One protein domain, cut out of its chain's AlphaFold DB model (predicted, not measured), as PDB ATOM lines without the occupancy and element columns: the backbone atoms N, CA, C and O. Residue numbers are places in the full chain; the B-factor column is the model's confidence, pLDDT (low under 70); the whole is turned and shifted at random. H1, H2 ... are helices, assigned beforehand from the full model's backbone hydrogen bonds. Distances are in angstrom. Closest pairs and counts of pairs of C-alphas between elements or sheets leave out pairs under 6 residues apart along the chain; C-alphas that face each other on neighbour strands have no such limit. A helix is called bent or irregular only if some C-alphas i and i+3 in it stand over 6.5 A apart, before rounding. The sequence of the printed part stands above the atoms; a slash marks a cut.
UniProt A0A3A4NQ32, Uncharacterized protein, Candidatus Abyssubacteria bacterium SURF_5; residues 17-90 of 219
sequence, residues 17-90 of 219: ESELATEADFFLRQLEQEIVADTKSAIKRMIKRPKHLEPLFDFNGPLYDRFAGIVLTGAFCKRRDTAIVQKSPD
ATOM      1  N   GLU A  17      96.757 243.343 331.060       84.25
ATOM      2  CA  GLU A  17      97.806 244.105 330.360       84.25
ATOM      3  C   GLU A  17      99.056 243.251 330.089       84.25
ATOM      4  O   GLU A  17      99.639 243.314 329.009       84.25
ATOM      5  N   SER A  18      99.428 242.386 331.040       87.56
ATOM      6  CA  SER A  18     100.580 241.487 330.904       87.56
ATOM      7  C   SER A  18     100.393 240.405 329.833       87.56
ATOM      8  O   SER A  18     101.334 240.087 329.100       87.56
ATOM      9  N   GLU A  19      99.178 239.862 329.695       89.81
ATOM     10  CA  GLU A  19      98.849 238.897 328.642       89.81
ATOM     11  C   GLU A  19      98.840 239.575 327.272       89.81
ATOM     12  O   GLU A  19      99.414 239.031 326.331       89.81
ATOM     13  N   LEU A  20      98.262 240.780 327.177       89.44
ATOM     14  CA  LEU A  20      98.257 241.577 325.948       89.44
ATOM     15  C   LEU A  20      99.679 241.883 325.471       89.44
ATOM     16  O   LEU A  20      99.988 241.673 324.302       89.44
ATOM     17  N   ALA A  21     100.556 242.329 326.375       90.06
ATOM     18  CA  ALA A  21     101.945 242.633 326.048       90.06
ATOM     19  C   ALA A  21     102.719 241.388 325.585       90.06
ATOM     20  O   ALA A  21     103.457 241.448 324.602       90.06
ATOM     21  N   THR A  22     102.521 240.249 326.254       93.62
ATOM     22  CA  THR A  22     103.181 238.983 325.896       93.62
ATOM     23  C   THR A  22     102.709 238.472 324.535       93.62
ATOM     24  O   THR A  22     103.523 238.071 323.703       93.62
ATOM     25  N   GLU A  23     101.398 238.496 324.287       94.88
ATOM     26  CA  GLU A  23     100.819 238.072 323.012       94.88
ATOM     27  C   GLU A  23     101.246 239.002 321.869       94.88
ATOM     28  O   GLU A  23     101.614 238.519 320.797       94.88
ATOM     29  N   ALA A  24     101.268 240.316 322.105       94.88
ATOM     30  CA  ALA A  24     101.741 241.292 321.132       94.88
ATOM     31  C   ALA A  24     103.228 241.118 320.812       94.88
ATOM     32  O   ALA A  24     103.588 241.108 319.637       94.88
ATOM     33  N   ASP A  25     104.091 240.927 321.815       96.06
ATOM     34  CA  ASP A  25     105.521 240.683 321.585       96.06
ATOM     35  C   ASP A  25     105.739 239.404 320.770       96.06
ATOM     36  O   ASP A  25     106.482 239.410 319.789       96.06
ATOM     37  N   PHE A  26     105.043 238.321 321.122       96.25
ATOM     38  CA  PHE A  26     105.107 237.074 320.365       96.25
ATOM     39  C   PHE A  26     104.641 237.264 318.914       96.25
ATOM     40  O   PHE A  26     105.321 236.829 317.984       96.25
ATOM     41  N   PHE A  27     103.515 237.949 318.713       96.50
ATOM     42  CA  PHE A  27     102.976 238.253 317.391       96.50
ATOM     43  C   PHE A  27     103.952 239.081 316.542       96.50
ATOM     44  O   PHE A  27     104.206 238.732 315.388       96.50
ATOM     45  N   LEU A  28     104.537 240.140 317.109       96.94
ATOM     46  CA  LEU A  28     105.496 240.999 316.412       96.94
ATOM     47  C   LEU A  28     106.782 240.248 316.067       96.94
ATOM     48  O   LEU A  28     107.230 240.328 314.928       96.94
ATOM     49  N   ARG A  29     107.330 239.435 316.982       96.19
ATOM     50  CA  ARG A  29     108.512 238.599 316.693       96.19
ATOM     51  C   ARG A  29     108.274 237.626 315.547       96.19
ATOM     52  O   ARG A  29     109.162 237.417 314.723       96.19
ATOM     53  N   GLN A  30     107.087 237.020 315.492       95.56
ATOM     54  CA  GLN A  30     106.722 236.154 314.372       95.56
ATOM     55  C   GLN A  30     106.712 236.932 313.060       95.56
ATOM     56  O   GLN A  30     107.287 236.471 312.080       95.56
ATOM     57  N   LEU A  31     106.099 238.118 313.049       96.00
ATOM     58  CA  LEU A  31     106.065 238.965 311.863       96.00
ATOM     59  C   LEU A  31     107.459 239.425 311.421       96.00
ATOM     60  O   LEU A  31     107.735 239.398 310.230       96.00
ATOM     61  N   GLU A  32     108.341 239.801 312.346       94.88
ATOM     62  CA  GLU A  32     109.721 240.220 312.047       94.88
ATOM     63  C   GLU A  32     110.532 239.113 311.369       94.88
ATOM     64  O   GLU A  32     111.290 239.368 310.437       94.88
ATOM     65  N   GLN A  33     110.358 237.866 311.809       92.69
ATOM     66  CA  GLN A  33     111.008 236.714 311.182       92.69
ATOM     67  C   GLN A  33     110.377 236.392 309.821       92.69
ATOM     68  O   GLN A  33     111.075 236.097 308.850       92.69
ATOM     69  N   GLU A  34     109.049 236.450 309.748       94.12
ATOM     70  CA  GLU A  34     108.281 236.066 308.568       94.12
ATOM     71  C   GLU A  34     108.397 237.104 307.444       94.12
ATOM     72  O   GLU A  34     108.427 236.718 306.284       94.12
ATOM     73  N   ILE A  35     108.522 238.404 307.739       91.69
ATOM     74  CA  ILE A  35     108.504 239.457 306.709       91.69
ATOM     75  C   ILE A  35     109.681 239.355 305.733       91.69
ATOM     76  O   ILE A  35     109.513 239.628 304.543       91.69
ATOM     77  N   VAL A  36     110.836 238.899 306.227       85.44
ATOM     78  CA  VAL A  36     112.057 238.676 305.438       85.44
ATOM     79  C   VAL A  36     112.022 237.323 304.719       85.44
ATOM     80  O   VAL A  36     112.482 237.217 303.585       85.44
ATOM     81  N   ALA A  37     111.479 236.285 305.362       89.50
ATOM     82  CA  ALA A  37     111.486 234.920 304.830       89.50
ATOM     83  C   ALA A  37     110.328 234.629 303.852       89.50
ATOM     84  O   ALA A  37     110.522 233.955 302.843       89.50
ATOM     85  N   ASP A  38     109.127 235.129 304.151       92.31
ATOM     86  CA  ASP A  38     107.899 235.014 303.356       92.31
ATOM     87  C   ASP A  38     107.019 236.262 303.557       92.31
ATOM     88  O   ASP A  38     106.039 236.280 304.315       92.31
ATOM     89  N   THR A  39     107.347 237.326 302.818       90.19
ATOM     90  CA  THR A  39     106.633 238.608 302.875       90.19
ATOM     91  C   THR A  39     105.128 238.450 302.636       90.19
ATOM     92  O   THR A  39     104.317 239.129 303.265       90.19
ATOM     93  N   LYS A  40     104.710 237.531 301.752       90.56
ATOM     94  CA  LYS A  40     103.290 237.333 301.427       90.56
ATOM     95  C   LYS A  40     102.524 236.776 302.625       90.56
ATOM     96  O   LYS A  40     101.396 237.211 302.883       90.56
ATOM     97  N   SER A  41     103.110 235.819 303.340       92.44
ATOM     98  CA  SER A  41     102.503 235.249 304.541       92.44
ATOM     99  C   SER A  41     102.460 236.261 305.691       92.44
ATOM    100  O   SER A  41     101.393 236.457 306.285       92.44
ATOM    101  N   ALA A  42     103.545 237.008 305.915       93.00
ATOM    102  CA  ALA A  42     103.589 238.069 306.924       93.00
ATOM    103  C   ALA A  42     102.524 239.156 306.676       93.00
ATOM    104  O   ALA A  42     101.774 239.514 307.585       93.00
ATOM    105  N   ILE A  43     102.367 239.617 305.428       90.19
ATOM    106  CA  ILE A  43     101.311 240.567 305.034       90.19
ATOM    107  C   ILE A  43      99.921 240.023 305.367       90.19
ATOM    108  O   ILE A  43      99.098 240.708 305.979       90.19
ATOM    109  N   LYS A  44      99.648 238.764 305.015       91.38
ATOM    110  CA  LYS A  44      98.364 238.122 305.322       91.38
ATOM    111  C   LYS A  44      98.108 238.065 306.831       91.38
ATOM    112  O   LYS A  44      96.958 238.210 307.248       91.38
ATOM    113  N   ARG A  45      99.149 237.855 307.639       92.62
ATOM    114  CA  ARG A  45      99.067 237.846 309.105       92.62
ATOM    115  C   ARG A  45      98.814 239.245 309.674       92.62
ATOM    116  O   ARG A  45      97.965 239.359 310.552       92.62
ATOM    117  N   MET A  46      99.448 240.293 309.143       92.00
ATOM    118  CA  MET A  46      99.181 241.690 309.533       92.00
ATOM    119  C   MET A  46      97.730 242.108 309.261       92.00
ATOM    120  O   MET A  46      97.073 242.690 310.125       92.00
ATOM    121  N   ILE A  47      97.191 241.758 308.087       88.31
ATOM    122  CA  ILE A  47      95.790 242.042 307.726       88.31
ATOM    123  C   ILE A  47      94.819 241.276 308.641       88.31
ATOM    124  O   ILE A  47      93.760 241.778 309.004       88.31
ATOM    125  N   LYS A  48      95.177 240.049 309.041       88.94
ATOM    126  CA  LYS A  48      94.359 239.178 309.905       88.94
ATOM    127  C   LYS A  48      94.733 239.251 311.388       88.94
ATOM    128  O   LYS A  48      94.428 238.314 312.129       88.94
ATOM    129  N   ARG A  49      95.413 240.316 311.813       90.00
ATOM    130  CA  ARG A  49      95.901 240.461 313.187       90.00
ATOM    131  C   ARG A  49      94.761 240.353 314.215       90.00
ATOM    132  O   ARG A  49      93.623 240.736 313.915       90.00
ATOM    133  N   PRO A  50      95.031 239.843 315.427       89.31
ATOM    134  CA  PRO A  50      94.024 239.808 316.481       89.31
ATOM    135  C   PRO A  50      93.582 241.225 316.876       89.31
ATOM    136  O   PRO A  50      94.392 242.047 317.294       89.31
ATOM    137  N   LYS A  51      92.278 241.510 316.765       85.31
ATOM    138  CA  LYS A  51      91.719 242.861 316.972       85.31
ATOM    139  C   LYS A  51      91.948 243.429 318.375       85.31
ATOM    140  O   LYS A  51      91.910 244.639 318.548       85.31
ATOM    141  N   HIS A  52      92.131 242.580 319.385       86.88
ATOM    142  CA  HIS A  52      92.382 243.030 320.756       86.88
ATOM    143  C   HIS A  52      93.790 243.604 320.954       86.88
ATOM    144  O   HIS A  52      94.006 244.296 321.941       86.88
ATOM    145  N   LEU A  53      94.716 243.363 320.016       90.12
ATOM    146  CA  LEU A  53      96.058 243.949 320.028       90.12
ATOM    147  C   LEU A  53      96.108 245.335 319.367       90.12
ATOM    148  O   LEU A  53      97.075 246.059 319.570       90.12
ATOM    149  N   GLU A  54      95.069 245.730 318.620       87.25
ATOM    150  CA  GLU A  54      95.010 247.007 317.891       87.25
ATOM    151  C   GLU A  54      95.396 248.231 318.740       87.25
ATOM    152  O   GLU A  54      96.203 249.031 318.271       87.25
ATOM    153  N   PRO A  55      94.913 248.383 319.993       87.44
ATOM    154  CA  PRO A  55      95.262 249.545 320.809       87.44
ATOM    155  C   PRO A  55      96.751 249.626 321.160       87.44
ATOM    156  O   PRO A  55      97.248 250.710 321.446       87.44
ATOM    157  N   LEU A  56      97.468 248.495 321.151       91.25
ATOM    158  CA  LEU A  56      98.913 248.484 321.379       91.25
ATOM    159  C   LEU A  56      99.688 248.986 320.162       91.25
ATOM    160  O   LEU A  56     100.808 249.467 320.322       91.25
ATOM    161  N   PHE A  57      99.100 248.848 318.974       92.25
ATOM    162  CA  PHE A  57      99.708 249.231 317.709       92.25
ATOM    163  C   PHE A  57      99.272 250.615 317.233       92.25
ATOM    164  O   PHE A  57     100.004 251.173 316.441       92.25
ATOM    165  N   ASP A  58      98.131 251.166 317.664       88.25
ATOM    166  CA  ASP A  58      97.641 252.507 317.275       88.25
ATOM    167  C   ASP A  58      98.648 253.635 317.608       88.25
ATOM    168  O   ASP A  58      99.556 253.419 318.395       88.25
ATOM    169  N   PHE A  59      98.484 254.852 317.070       82.31
ATOM    170  CA  PHE A  59      99.453 255.968 317.182       82.31
ATOM    171  C   PHE A  59      99.952 256.298 318.598       82.31
ATOM    172  O   PHE A  59     101.081 256.742 318.768       82.31
ATOM    173  N   ASN A  60      99.111 256.101 319.614       81.75
ATOM    174  CA  ASN A  60      99.466 256.337 321.021       81.75
ATOM    175  C   ASN A  60      99.812 255.037 321.771       81.75
ATOM    176  O   ASN A  60      99.948 255.033 322.995       81.75
ATOM    177  N   GLY A  61      99.868 253.920 321.054       88.38
ATOM    178  CA  GLY A  61     100.137 252.594 321.572       88.38
ATOM    179  C   GLY A  61     101.637 252.366 321.785       88.38
ATOM    180  O   GLY A  61     102.458 252.829 320.994       88.38
ATOM    181  N   PRO A  62     102.028 251.612 322.828       92.88
ATOM    182  CA  PRO A  62     103.433 251.400 323.184       92.88
ATOM    183  C   PRO A  62     104.237 250.606 322.145       92.88
ATOM    184  O   PRO A  62     105.455 250.506 322.270       92.88
ATOM    185  N   LEU A  63     103.579 249.992 321.157       94.88
ATOM    186  CA  LEU A  63     104.207 249.164 320.129       94.88
ATOM    187  C   LEU A  63     104.005 249.727 318.713       94.88
ATOM    188  O   LEU A  63     104.288 249.008 317.751       94.88
ATOM    189  N   TYR A  64     103.544 250.979 318.580       93.75
ATOM    190  CA  TYR A  64     103.313 251.633 317.286       93.75
ATOM    191  C   TYR A  64     104.548 251.566 316.385       93.75
ATOM    192  O   TYR A  64     104.479 250.944 315.328       93.75
ATOM    193  N   ASP A  65     105.692 252.100 316.825       95.62
ATOM    194  CA  ASP A  65     106.901 252.193 315.991       95.62
ATOM    195  C   ASP A  65     107.376 250.823 315.505       95.62
ATOM    196  O   ASP A  65     107.720 250.631 314.338       95.62
ATOM    197  N   ARG A  66     107.338 249.824 316.391       96.19
ATOM    198  CA  ARG A  66     107.741 248.457 316.053       96.19
ATOM    199  C   ARG A  66     106.801 247.841 315.020       96.19
ATOM    200  O   ARG A  66     107.266 247.229 314.062       96.19
ATOM    201  N   PHE A  67     105.489 248.014 315.186       96.06
ATOM    202  CA  PHE A  67     104.517 247.545 314.202       96.06
ATOM    203  C   PHE A  67     104.656 248.296 312.869       96.06
ATOM    204  O   PHE A  67     104.736 247.657 311.819       96.06
ATOM    205  N   ALA A  68     104.763 249.625 312.904       95.81
ATOM    206  CA  ALA A  68     104.960 250.468 311.731       95.81
ATOM    207  C   ALA A  68     106.220 250.059 310.953       95.81
ATOM    208  O   ALA A  68     106.152 249.885 309.741       95.81
ATOM    209  N   GLY A  69     107.339 249.785 311.630       95.81
ATOM    210  CA  GLY A  69     108.574 249.333 310.979       95.81
ATOM    211  C   GLY A  69     108.410 248.020 310.202       95.81
ATOM    212  O   GLY A  69     108.924 247.881 309.088       95.81
ATOM    213  N   ILE A  70     107.637 247.071 310.738       95.56
ATOM    214  CA  ILE A  70     107.313 245.811 310.049       95.56
ATOM    215  C   ILE A  70     106.412 246.077 308.836       95.56
ATOM    216  O   ILE A  70     106.652 245.517 307.762       95.56
ATOM    217  N   VAL A  71     105.397 246.935 308.984       94.50
ATOM    218  CA  VAL A  71     104.500 247.325 307.884       94.50
ATOM    219  C   VAL A  71     105.291 247.965 306.747       94.50
ATOM    220  O   VAL A  71     105.164 247.530 305.604       94.50
ATOM    221  N   LEU A  72     106.152 248.939 307.053       93.69
ATOM    222  CA  LEU A  72     106.982 249.637 306.070       93.69
ATOM    223  C   LEU A  72     107.967 248.693 305.379       93.69
ATOM    224  O   LEU A  72     108.126 248.752 304.162       93.69
ATOM    225  N   THR A  73     108.559 247.759 306.125       92.12
ATOM    226  CA  THR A  73     109.398 246.700 305.547       92.12
ATOM    227  C   THR A  73     108.591 245.836 304.578       92.12
ATOM    228  O   THR A  73     109.031 245.580 303.460       92.12
ATOM    229  N   GLY A  74     107.371 245.442 304.950       91.31
ATOM    230  CA  GLY A  74     106.469 244.709 304.063       91.31
ATOM    231  C   GLY A  74     106.068 245.486 302.813       91.31
ATOM    232  O   GLY A  74     106.042 244.916 301.719       91.31
ATOM    233  N   ALA A  75     105.792 246.783 302.963       89.12
ATOM    234  CA  ALA A  75     105.465 247.673 301.857       89.12
ATOM    235  C   ALA A  75     106.638 247.784 300.877       89.12
ATOM    236  O   ALA A  75     106.452 247.594 299.673       89.12
ATOM    237  N   PHE A  76     107.846 248.007 301.401       88.06
ATOM    238  CA  PHE A  76     109.084 248.042 300.630       88.06
ATOM    239  C   PHE A  76     109.324 246.723 299.886       88.06
ATOM    240  O   PHE A  76     109.453 246.731 298.668       88.06
ATOM    241  N   CYS A  77     109.275 245.575 300.571       87.25
ATOM    242  CA  CYS A  77     109.482 244.265 299.943       87.25
ATOM    243  C   CYS A  77     108.448 243.939 298.849       87.25
ATOM    244  O   CYS A  77     108.743 243.182 297.922       87.25
ATOM    245  N   LYS A  78     107.220 244.469 298.949       84.00
ATOM    246  CA  LYS A  78     106.170 244.237 297.948       84.00
ATOM    247  C   LYS A  78     106.299 245.158 296.733       84.00
ATOM    248  O   LYS A  78     105.940 244.744 295.625       84.00
ATOM    249  N   ARG A  79     106.789 246.387 296.917       76.75
ATOM    250  CA  ARG A  79     107.050 247.306 295.806       76.75
ATOM    251  C   ARG A  79     108.268 246.787 295.034       76.75
ATOM    252  O   ARG A  79     109.378 246.741 295.534       76.75
ATOM    253  N   ARG A  80     108.047 246.364 293.786       62.06
ATOM    254  CA  ARG A  80     109.107 245.869 292.882       62.06
ATOM    255  C   ARG A  80     109.955 246.990 292.272       62.06
ATOM    256  O   ARG A  80     110.750 246.726 291.374       62.06
ATOM    257  N   ASP A  81     109.733 248.222 292.710       63.22
ATOM    258  CA  ASP A  81     110.410 249.398 292.193       63.22
ATOM    259  C   ASP A  81     111.709 249.626 292.969       63.22
ATOM    260  O   ASP A  81     111.703 249.990 294.144       63.22
ATOM    261  N   THR A  82     112.833 249.382 292.299       56.00
ATOM    262  CA  THR A  82     114.179 249.501 292.869       56.00
ATOM    263  C   THR A  82     114.596 250.946 293.149       56.00
ATOM    264  O   THR A  82     115.649 251.150 293.745       56.00
ATOM    265  N   ALA A  83     113.820 251.942 292.706       66.00
ATOM    266  CA  ALA A  83     114.101 253.352 292.969       66.00
ATOM    267  C   ALA A  83     113.621 253.819 294.356       66.00
ATOM    268  O   ALA A  83     114.057 254.865 294.837       66.00
ATOM    269  N   ILE A  84     112.734 253.062 295.007       70.62
ATOM    270  CA  ILE A  84     112.138 253.463 296.283       70.62
ATOM    271  C   ILE A  84     113.083 253.089 297.424       70.62
ATOM    272  O   ILE A  84     113.473 251.935 297.567       70.62
ATOM    273  N   VAL A  85     113.441 254.063 298.260       82.50
ATOM    274  CA  VAL A  85     114.240 253.831 299.469       82.50
ATOM    275  C   VAL A  85     113.342 253.262 300.568       82.50
ATOM    276  O   VAL A  85     112.239 253.764 300.791       82.50
ATOM    277  N   GLN A  86     113.815 252.227 301.266       88.94
ATOM    278  CA  GLN A  86     113.116 251.679 302.426       88.94
ATOM    279  C   GLN A  86     112.944 252.764 303.495       88.94
ATOM    280  O   GLN A  86     113.922 253.361 303.940       88.94
ATOM    281  N   LYS A  87     111.694 252.992 303.904       90.56
ATOM    282  CA  LYS A  87     111.338 253.912 304.985       90.56
ATOM    283  C   LYS A  87     111.285 253.179 306.321       90.56
ATOM    284  O   LYS A  87     110.905 252.008 306.391       90.56
ATOM    285  N   SER A  88     111.640 253.899 307.369       93.44
ATOM    286  CA  SER A  88     111.505 253.532 308.774       93.44
ATOM    287  C   SER A  88     110.420 254.390 309.446       93.44
ATOM    288  O   SER A  88     109.958 255.360 308.841       93.44
ATOM    289  N   PRO A  89     109.980 254.054 310.673       94.38
ATOM    290  CA  PRO A  89     109.030 254.886 311.414       94.38
ATOM    291  C   PRO A  89     109.486 256.345 311.558       94.38
ATOM    292  O   PRO A  89     108.663 257.242 311.414       94.38
ATOM    293  N   ASP A  90     110.789 256.579 311.736       94.44
ATOM    294  CA  ASP A  90     111.374 257.922 311.871       94.44
ATOM    295  C   ASP A  90     111.288 258.754 310.579       94.44
ATOM    296  O   ASP A  90     111.411 259.977 310.617       94.44
TER     297      ASP A  90
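What this domain is: This is residues 17 to 90 of the 219 residues of an uncharacterized protein of Candidatus Abyssubacteria bacterium SURF_5 (UniProt A0A3A4NQ32). Two longer helices, H1 and H4, lie side by side and run the same way, shifted along each other, and the short helices H2 and H3 join them along one side: H2 folds back from the last part of H1 and packs on both long helices, while H3 crosses near the first turns of H1. After H4 a tail, residues 79 to 90, turns round at one end of the long axis and folds back beside H4. The printed part has 74 residues with four named helices, H1 to H4 in chain order, and no named strand; the class is all helix. The whole is compact, with a radius of gyration of the C-alphas of 12.6 A, yet elongated, with spans of 42 by 25 by 16 A.

Where its parts are: H1, residues 17 to 37, begins with C-alpha 17 at (97.806, 244.105, 330.360) and is 30.4 A long from first to last C-alpha. It is neither bent nor irregular, but only just: C-alphas 33 and 36 are 6.2 A apart. H2 is residues 39 to 47, 12.4 A. H3 is residues 51 to 57, 10.2 A, and is irregular, with C-alphas 52 and 55 lying 7.1 A apart. H4, residues 64 to 78, is 20.9 A long, from C-alpha 64 at (103.313, 251.633, 317.286) to C-alpha 78 at (106.170, 244.237, 297.948).

How they stand to each other: H1 and H4 are the hubs, touching three helices each. H1, with residues 28 to 35 alone, touches H4 at a shallow tilt of 20 degrees, the same way; their closest C-alphas, of Ile 35 and Gly 74, are 6.2 A apart. H1 and H2 form a helical hairpin at a shallow tilt of 27 degrees, opposite ways; residues 31 to 35 alone of H1 touch H2, and the closest C-alphas, of Ile 35 and Ala 42, are 5.1 A apart. H2 touches H4 at a steep tilt of 43 degrees, opposite ways, the closest C-alphas being those of Thr 39 and Gly 74, 6.2 A. H3 touches residues 20 to 24 of H1 alone, about perpendicular at 83 degrees; the closest C-alphas, of Ala 24 and Leu 53, are 6.4 A apart. H3 and H4 touch only at the corner by their link, with the C-alphas of Phe 57 and Tyr 64 closest at 4.4 A. H2 and H3 are apart. In H2 and H4 every O i to N i+4 pair is within hydrogen-bond range; in H1 15 of 17 are, and in H3 1 of 3, beside 3 of 4 O i to N i+3 pairs.

The domain as a whole: The two C-alphas farthest apart, of Ser 18 and Ala 83, are 42.0 A apart. The printed part has no cut. The links H1 to H2 and H2 to H3 are tight, and H3 to H4 is short. The mean pLDDT of the printed part is 89.2, and residues 80 to 83 are under 70.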